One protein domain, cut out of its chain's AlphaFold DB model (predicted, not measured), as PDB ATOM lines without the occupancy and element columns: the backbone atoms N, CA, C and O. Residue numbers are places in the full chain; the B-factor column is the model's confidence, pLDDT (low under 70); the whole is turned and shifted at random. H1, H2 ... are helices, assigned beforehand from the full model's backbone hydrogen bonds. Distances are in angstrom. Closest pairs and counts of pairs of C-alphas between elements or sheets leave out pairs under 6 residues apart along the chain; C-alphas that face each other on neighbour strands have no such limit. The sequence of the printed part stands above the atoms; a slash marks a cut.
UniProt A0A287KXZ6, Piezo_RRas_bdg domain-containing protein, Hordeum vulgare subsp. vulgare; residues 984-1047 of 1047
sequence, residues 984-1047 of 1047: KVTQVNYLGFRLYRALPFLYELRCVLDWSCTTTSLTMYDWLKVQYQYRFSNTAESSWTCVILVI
ATOM      1  N   LYS A 984      23.824 -52.526  35.884       67.00
ATOM      2  CA  LYS A 984      24.262 -53.924  35.869       67.00
ATOM      3  C   LYS A 984      24.522 -54.371  37.301       67.00
ATOM      4  O   LYS A 984      25.134 -53.625  38.066       67.00
ATOM      5  N   VAL A 985      24.118 -55.588  37.635       69.00
ATOM      6  CA  VAL A 985      24.390 -56.186  38.941       69.00
ATOM      7  C   VAL A 985      25.762 -56.858  38.877       69.00
ATOM      8  O   VAL A 985      25.898 -57.993  38.439       69.00
ATOM      9  N   THR A 986      26.810 -56.108  39.219       76.19
ATOM     10  CA  THR A 986      28.189 -56.611  39.328       76.19
ATOM     11  C   THR A 986      28.760 -56.250  40.697       76.19
ATOM     12  O   THR A 986      28.350 -55.256  41.300       76.19
ATOM     13  N   GLN A 987      29.743 -57.013  41.185       75.00
ATOM     14  CA  GLN A 987      30.382 -56.738  42.483       75.00
ATOM     15  C   GLN A 987      30.997 -55.328  42.554       75.00
ATOM     16  O   GLN A 987      30.873 -54.645  43.571       75.00
ATOM     17  N   VAL A 988      31.601 -54.856  41.458       77.81
ATOM     18  CA  VAL A 988      32.180 -53.504  41.367       77.81
ATOM     19  C   VAL A 988      31.098 -52.430  41.494       77.81
ATOM     20  O   VAL A 988      31.266 -51.466  42.241       77.81
ATOM     21  N   ASN A 989      29.959 -52.615  40.821       76.94
ATOM     22  CA  ASN A 989      28.831 -51.691  40.903       76.94
ATOM     23  C   ASN A 989      28.223 -51.661  42.311       76.94
ATOM     24  O   ASN A 989      27.888 -50.585  42.809       76.94
ATOM     25  N   TYR A 990      28.150 -52.813  42.983       76.88
ATOM     26  CA  TYR A 990      27.701 -52.907  44.370       76.88
ATOM     27  C   TYR A 990      28.633 -52.157  45.335       76.88
ATOM     28  O   TYR A 990      28.172 -51.336  46.135       76.88
ATOM     29  N   LEU A 991      29.951 -52.372  45.233       80.38
ATOM     30  CA  LEU A 991      30.930 -51.669  46.069       80.38
ATOM     31  C   LEU A 991      30.902 -50.155  45.809       80.38
ATOM     32  O   LEU A 991      30.882 -49.365  46.755       80.38
ATOM     33  N   GLY A 992      30.822 -49.749  44.539       79.44
ATOM     34  CA  GLY A 992      30.682 -48.348  44.142       79.44
ATOM     35  C   GLY A 992      29.405 -47.707  44.686       79.44
ATOM     36  O   GLY A 992      29.448 -46.593  45.204       79.44
ATOM     37  N   PHE A 993      28.276 -48.421  44.654       79.81
ATOM     38  CA  PHE A 993      27.016 -47.960  45.243       79.81
ATOM     39  C   PHE A 993      27.109 -47.799  46.768       79.81
ATOM     40  O   PHE A 993      26.592 -46.826  47.323       79.81
ATOM     41  N   ARG A 994      27.821 -48.701  47.455       82.75
ATOM     42  CA  ARG A 994      28.073 -48.592  48.899       82.75
ATOM     43  C   ARG A 994      28.943 -47.380  49.243       82.75
ATOM     44  O   ARG A 994      28.617 -46.679  50.199       82.75
ATOM     45  N   LEU A 995      30.001 -47.118  48.471       83.12
ATOM     46  CA  LEU A 995      30.861 -45.941  48.651       83.12
ATOM     47  C   LEU A 995      30.093 -44.641  48.385       83.12
ATOM     48  O   LEU A 995      30.147 -43.718  49.191       83.12
ATOM     49  N   TYR A 996      29.315 -44.599  47.303       83.12
ATOM     50  CA  TYR A 996      28.433 -43.479  46.973       83.12
ATOM     51  C   TYR A 996      27.471 -43.138  48.123       83.12
ATOM     52  O   TYR A 996      27.237 -41.968  48.409       83.12
ATOM     53  N   ARG A 997      26.962 -44.152  48.832       80.56
ATOM     54  CA  ARG A 997      26.095 -43.979  50.007       80.56
ATOM     55  C   ARG A 997      26.838 -43.529  51.268       80.56
ATOM     56  O   ARG A 997      26.211 -42.981  52.166       80.56
ATOM     57  N   ALA A 998      28.135 -43.806  51.369       84.25
ATOM     58  CA  ALA A 998      28.944 -43.389  52.512       84.25
ATOM     59  C   ALA A 998      29.246 -41.881  52.490       84.25
ATOM     60  O   ALA A 998      29.572 -41.313  53.528       84.25
ATOM     61  N   LEU A 999      29.126 -41.236  51.325       83.69
ATOM     62  CA  LEU A 999      29.314 -39.798  51.184       83.69
ATOM     63  C   LEU A 999      28.112 -39.040  51.778       83.69
ATOM     64  O   LEU A 999      26.984 -39.231  51.310       83.69
ATOM     65  N   PRO A1000      28.327 -38.172  52.784       83.62
ATOM     66  CA  PRO A1000      27.243 -37.442  53.427       83.62
ATOM     67  C   PRO A1000      26.603 -36.453  52.448       83.62
ATOM     68  O   PRO A1000      27.284 -35.884  51.594       83.62
ATOM     69  N   PHE A1001      25.288 -36.255  52.573       83.06
ATOM     70  CA  PHE A1001      24.457 -35.317  51.799       83.06
ATOM     71  C   PHE A1001      24.376 -35.533  50.279       83.06
ATOM     72  O   PHE A1001      23.426 -35.068  49.656       83.06
ATOM     73  N   LEU A1002      25.301 -36.263  49.652       84.44
ATOM     74  CA  LEU A1002      25.357 -36.408  48.195       84.44
ATOM     75  C   LEU A1002      24.131 -37.149  47.637       84.44
ATOM     76  O   LEU A1002      23.561 -36.739  46.623       84.44
ATOM     77  N   TYR A1003      23.681 -38.206  48.324       82.62
ATOM     78  CA  TYR A1003      22.454 -38.925  47.967       82.62
ATOM     79  C   TYR A1003      21.206 -38.043  48.108       82.62
ATOM     80  O   TYR A1003      20.378 -37.995  47.203       82.62
ATOM     81  N   GLU A1004      21.086 -37.340  49.232       87.12
ATOM     82  CA  GLU A1004      19.926 -36.502  49.552       87.12
ATOM     83  C   GLU A1004      19.809 -35.328  48.580       87.12
ATOM     84  O   GLU A1004      18.749 -35.113  47.991       87.12
ATOM     85  N   LEU A1005      20.925 -34.637  48.329       86.19
ATOM     86  CA  LEU A1005      21.013 -33.544  47.366       86.19
ATOM     87  C   LEU A1005      20.601 -34.009  45.969       86.19
ATOM     88  O   LEU A1005      19.829 -33.329  45.296       86.19
ATOM     89  N   ARG A1006      21.059 -35.191  45.541       85.56
ATOM     90  CA  ARG A1006      20.631 -35.768  44.267       85.56
ATOM     91  C   ARG A1006      19.121 -35.990  44.236       85.56
ATOM     92  O   ARG A1006      18.498 -35.601  43.257       85.56
ATOM     93  N   CYS A1007      18.536 -36.616  45.256       84.38
ATOM     94  CA  CYS A1007      17.098 -36.898  45.273       84.38
ATOM     95  C   CYS A1007      16.258 -35.617  45.168       84.38
ATOM     96  O   CYS A1007      15.273 -35.601  44.433       84.38
ATOM     97  N   VAL A1008      16.669 -34.549  45.860       88.44
ATOM     98  CA  VAL A1008      15.995 -33.241  45.822       88.44
ATOM     99  C   VAL A1008      16.172 -32.550  44.464       88.44
ATOM    100  O   VAL A1008      15.211 -32.002  43.919       88.44
ATOM    101  N   LEU A1009      17.371 -32.603  43.874       87.06
ATOM    102  CA  LEU A1009      17.627 -32.055  42.536       87.06
ATOM    103  C   LEU A1009      16.853 -32.812  41.450       87.06
ATOM    104  O   LEU A1009      16.238 -32.189  40.586       87.06
ATOM    105  N   ASP A1010      16.829 -34.145  41.520       84.75
ATOM    106  CA  ASP A1010      16.085 -34.988  40.585       84.75
ATOM    107  C   ASP A1010      14.568 -34.716  40.700       84.75
ATOM    108  O   ASP A1010      13.902 -34.641  39.671       84.75
ATOM    109  N   TRP A1011      14.022 -34.489  41.905       88.50
ATOM    110  CA  TRP A1011      12.611 -34.105  42.091       88.50
ATOM    111  C   TRP A1011      12.298 -32.715  41.522       88.50
ATOM    112  O   TRP A1011      11.370 -32.567  40.734       88.50
ATOM    113  N   SER A1012      13.093 -31.706  41.880       89.00
ATOM    114  CA  SER A1012      12.837 -30.308  41.495       89.00
ATOM    115  C   SER A1012      12.968 -30.045  39.993       89.00
ATOM    116  O   SER A1012      12.278 -29.179  39.458       89.00
ATOM    117  N   CYS A1013      13.843 -30.775  39.297       83.94
ATOM    118  CA  CYS A1013      14.114 -30.559  37.873       83.94
ATOM    119  C   CYS A1013      13.333 -31.496  36.938       83.94
ATOM    120  O   CYS A1013      13.407 -31.326  35.718       83.94
ATOM    121  N   THR A1014      12.603 -32.479  37.473       81.94
ATOM    122  CA  THR A1014      11.836 -33.448  36.678       81.94
ATOM    123  C   THR A1014      10.359 -33.090  36.669       81.94
ATOM    124  O   THR A1014       9.776 -32.767  37.697       81.94
ATOM    125  N   THR A1015       9.717 -33.206  35.506       83.56
ATOM    126  CA  THR A1015       8.262 -33.075  35.388       83.56
ATOM    127  C   THR A1015       7.590 -34.298  36.015       83.56
ATOM    128  O   THR A1015       7.447 -35.331  35.361       83.56
ATOM    129  N   THR A1016       7.222 -34.198  37.290       84.69
ATOM    130  CA  THR A1016       6.530 -35.244  38.053       84.69
ATOM    131  C   THR A1016       5.259 -34.687  38.685       84.69
ATOM    132  O   THR A1016       5.206 -33.514  39.044       84.69
ATOM    133  N   SER A1017       4.234 -35.526  38.819       88.88
ATOM    134  CA  SER A1017       3.006 -35.204  39.554       88.88
ATOM    135  C   SER A1017       3.101 -35.533  41.051       88.88
ATOM    136  O   SER A1017       2.158 -35.264  41.787       88.88
ATOM    137  N   LEU A1018       4.206 -36.140  41.505       88.62
ATOM    138  CA  LEU A1018       4.398 -36.561  42.897       88.62
ATOM    139  C   LEU A1018       4.889 -35.410  43.785       88.62
ATOM    140  O   LEU A1018       5.784 -34.646  43.407       88.62
ATOM    141  N   THR A1019       4.372 -35.352  45.015       89.94
ATOM    142  CA  THR A1019       4.916 -34.470  46.055       89.94
ATOM    143  C   THR A1019       6.347 -34.886  46.422       89.94
ATOM    144  O   THR A1019       6.764 -36.023  46.180       89.94
ATOM    145  N   MET A1020       7.128 -33.983  47.028       86.69
ATOM    146  CA  MET A1020       8.505 -34.292  47.456       86.69
ATOM    147  C   MET A1020       8.555 -35.503  48.398       86.69
ATOM    148  O   MET A1020       9.463 -36.331  48.299       86.69
ATOM    149  N   TYR A1021       7.579 -35.620  49.302       87.06
ATOM    150  CA  TYR A1021       7.518 -36.721  50.258       87.06
ATOM    151  C   TYR A1021       7.251 -38.059  49.560       87.06
ATOM    152  O   TYR A1021       7.966 -39.036  49.799       87.06
ATOM    153  N   ASP A1022       6.296 -38.091  48.629       88.69
ATOM    154  CA  ASP A1022       5.989 -39.297  47.856       88.69
ATOM    155  C   ASP A1022       7.161 -39.705  46.960       88.69
ATOM    156  O   ASP A1022       7.487 -40.889  46.852       88.69
ATOM    157  N   TRP A1023       7.862 -38.729  46.378       87.25
ATOM    158  CA  TRP A1023       9.076 -38.981  45.609       87.25
ATOM    159  C   TRP A1023      10.174 -39.624  46.459       87.25
ATOM    160  O   TRP A1023      10.748 -40.642  46.063       87.25
ATOM    161  N   LEU A1024      10.451 -39.079  47.648       86.44
ATOM    162  CA  LEU A1024      11.427 -39.658  48.575       86.44
ATOM    163  C   LEU A1024      11.032 -41.076  48.996       86.44
ATOM    164  O   LEU A1024      11.899 -41.950  49.059       86.44
ATOM    165  N   LYS A1025       9.738 -41.330  49.218       86.75
ATOM    166  CA  LYS A1025       9.218 -42.664  49.540       86.75
ATOM    167  C   LYS A1025       9.472 -43.660  48.406       86.75
ATOM    168  O   LYS A1025       9.990 -44.745  48.662       86.75
ATOM    169  N   VAL A1026       9.185 -43.285  47.157       85.56
ATOM    170  CA  VAL A1026       9.458 -44.124  45.974       85.56
ATOM    171  C   VAL A1026      10.955 -44.401  45.829       85.56
ATOM    172  O   VAL A1026      11.355 -45.550  45.643       85.56
ATOM    173  N   GLN A1027      11.797 -43.378  45.977       81.50
ATOM    174  CA  GLN A1027      13.253 -43.529  45.899       81.50
ATOM    175  C   GLN A1027      13.798 -44.433  47.012       81.50
ATOM    176  O   GLN A1027      14.686 -45.254  46.778       81.50
ATOM    177  N   TYR A1028      13.245 -44.332  48.222       80.88
ATOM    178  CA  TYR A1028      13.608 -45.201  49.336       80.88
ATOM    179  C   TYR A1028      13.204 -46.664  49.086       80.88
ATOM    180  O   TYR A1028      14.011 -47.569  49.308       80.88
ATOM    181  N   GLN A1029      11.998 -46.902  48.557       80.94
ATOM    182  CA  GLN A1029      11.518 -48.239  48.191       80.94
ATOM    183  C   GLN A1029      12.395 -48.866  47.093       80.94
ATOM    184  O   GLN A1029      12.858 -50.000  47.227       80.94
ATOM    185  N   TYR A1030      12.683 -48.102  46.037       78.25
ATOM    186  CA  TYR A1030      13.549 -48.523  44.934       78.25
ATOM    187  C   TYR A1030      14.962 -48.872  45.424       78.25
ATOM    188  O   TYR A1030      15.538 -49.896  45.051       78.25
ATOM    189  N   ARG A1031      15.501 -48.063  46.346       72.69
ATOM    190  CA  ARG A1031      16.777 -48.330  47.018       72.69
ATOM    191  C   ARG A1031      16.762 -49.660  47.770       72.69
ATOM    192  O   ARG A1031      17.725 -50.421  47.650       72.69
ATOM    193  N   PHE A1032      15.728 -49.932  48.564       75.62
ATOM    194  CA  PHE A1032      15.649 -51.174  49.337       75.62
ATOM    195  C   PHE A1032      15.632 -52.400  48.416       75.62
ATOM    196  O   PHE A1032      16.439 -53.310  48.611       75.62
ATOM    197  N   SER A1033      14.816 -52.362  47.357       75.50
ATOM    198  CA  SER A1033      14.720 -53.435  46.358       75.50
ATOM    199  C   SER A1033      16.068 -53.743  45.705       75.50
ATOM    200  O   SER A1033      16.511 -54.887  45.726       75.50
ATOM    201  N   ASN A1034      16.786 -52.725  45.218       69.94
ATOM    202  CA  ASN A1034      18.084 -52.935  44.566       69.94
ATOM    203  C   ASN A1034      19.148 -53.485  45.526       69.94
ATOM    204  O   ASN A1034      20.010 -54.274  45.137       69.94
ATOM    205  N   THR A1035      19.124 -53.051  46.791       68.94
ATOM    206  CA  THR A1035      20.089 -53.528  47.795       68.94
ATOM    207  C   THR A1035      19.809 -54.986  48.161       68.94
ATOM    208  O   THR A1035      20.748 -55.760  48.348       68.94
ATOM    209  N   ALA A1036      18.530 -55.367  48.227       67.81
ATOM    210  CA  ALA A1036      18.124 -56.754  48.380       67.81
ATOM    211  C   ALA A1036      18.572 -57.581  47.168       67.81
ATOM    212  O   ALA A1036      19.358 -58.506  47.336       67.81
ATOM    213  N   GLU A1037      18.169 -57.219  45.952       65.75
ATOM    214  CA  GLU A1037      18.472 -57.969  44.726       65.75
ATOM    215  C   GLU A1037      19.981 -58.153  44.488       65.75
ATOM    216  O   GLU A1037      20.425 -59.250  44.149       65.75
ATOM    217  N   SER A1038      20.797 -57.125  44.760       60.84
ATOM    218  CA  SER A1038      22.267 -57.226  44.694       60.84
ATOM    219  C   SER A1038      22.876 -58.085  45.804       60.84
ATOM    220  O   SER A1038      23.901 -58.726  45.586       60.84
ATOM    221  N   SER A1039      22.252 -58.137  46.985       59.59
ATOM    222  CA  SER A1039      22.694 -59.023  48.067       59.59
ATOM    223  C   SER A1039      22.326 -60.477  47.761       59.59
ATOM    224  O   SER A1039      23.168 -61.349  47.929       59.59
ATOM    225  N   TRP A1040      21.123 -60.740  47.240       58.31
ATOM    226  CA  TRP A1040      20.681 -62.072  46.809       58.31
ATOM    227  C   TRP A1040      21.529 -62.614  45.655       58.31
ATOM    228  O   TRP A1040      21.995 -63.746  45.719       58.31
ATOM    229  N   THR A1041      21.809 -61.803  44.635       58.38
ATOM    230  CA  THR A1041      22.696 -62.201  43.525       58.38
ATOM    231  C   THR A1041      24.148 -62.385  43.957       58.38
ATOM    232  O   THR A1041      24.776 -63.329  43.493       58.38
ATOM    233  N   CYS A1042      24.690 -61.561  44.864       50.88
ATOM    234  CA  CYS A1042      26.017 -61.807  45.446       50.88
ATOM    235  C   CYS A1042      26.060 -63.103  46.260       50.88
ATOM    236  O   CYS A1042      27.057 -63.808  46.194       50.88
ATOM    237  N   VAL A1043      25.002 -63.428  47.007       51.94
ATOM    238  CA  VAL A1043      24.907 -64.698  47.742       51.94
ATOM    239  C   VAL A1043      24.848 -65.879  46.770       51.94
ATOM    240  O   VAL A1043      25.577 -66.841  46.966       51.94
ATOM    241  N   ILE A1044      24.080 -65.782  45.682       53.41
ATOM    242  CA  ILE A1044      23.981 -66.825  44.642       53.41
ATOM    243  C   ILE A1044      25.275 -66.977  43.822       53.41
ATOM    244  O   ILE A1044      25.521 -68.048  43.297       53.41
ATOM    245  N   LEU A1045      26.096 -65.929  43.685       46.41
ATOM    246  CA  LEU A1045      27.409 -65.997  43.015       46.41
ATOM    247  C   LEU A1045      28.535 -66.512  43.926       46.41
ATOM    248  O   LEU A1045      29.623 -66.807  43.434       46.41
ATOM    249  N   VAL A1046      28.313 -66.511  45.244       45.56
ATOM    250  CA  VAL A1046      29.257 -67.001  46.264       45.56
ATOM    251  C   VAL A1046      28.959 -68.456  46.651       45.56
ATOM    252  O   VAL A1046      29.882 -69.159  47.059       45.56
ATOM    253  N   ILE A1047      27.698 -68.884  46.531       40.91
ATOM    254  CA  ILE A1047      27.274 -70.295  46.524       40.91
ATOM    255  C   ILE A1047      27.629 -70.899  45.166       40.91
ATOM    256  O   ILE A1047      28.107 -72.054  45.161       40.91
TER     257      ILE A1047
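AT A GLANCE: This is residues 984 to 1047 of the 1047 residues of the protein "Piezo_RRas_bdg domain-containing protein" of Hordeum vulgare subsp. vulgare (UniProt A0A287KXZ6). Two short helices, H1 and H2, meet at a corner as a V, and one long helix, H3, runs across its open side, making a loose triangle with few contacts. The printed part has 64 residues, three named helices in the order H1, H2, H3 and no named strand: all helix. It is loose, with a radius of gyration of the C-alphas of 14.0 A, and spans 43 by 22 by 16 A.

HOW THE PARTS SIT: H1, residues 987 to 998, and H2, residues 1002 to 1013, only just touch, with 3 pairs of C-alphas within 8 A, only at the corner, through residues 996 to 997 and 1002 to 1003 alone; the closest C-alphas, of Arg 997 and Tyr 1003, are 6.6 A apart. They stand about perpendicular, at 87 degrees. H2, with residues 1007 to 1011 alone, touches H3, residues 1020 to 1046, at its residues 1020 to 1027 alone; the closest C-alphas, of Trp 1011 and Met 1020, are 6.8 A apart. Their tilt is steep, 49 degrees, opposite ways. H1 and H3 are close but not clearly touching, the closest C-alphas, of Tyr 990 and Ser 1038, 6.9 A apart. In H1, H2 and H3 every O i to N i+4 pair is within hydrogen-bond range.

IN THESE COORDINATES: H1 begins at C-alpha 987 (30.382, -56.738, 42.483). H3, 38.8 A long, ends at C-alpha 1046 (29.257, -67.001, 46.264).

THE WHOLE: The printed part has no cut and no long link. Residues 984 to 985 and 1034 to 1047 have pLDDT under 70.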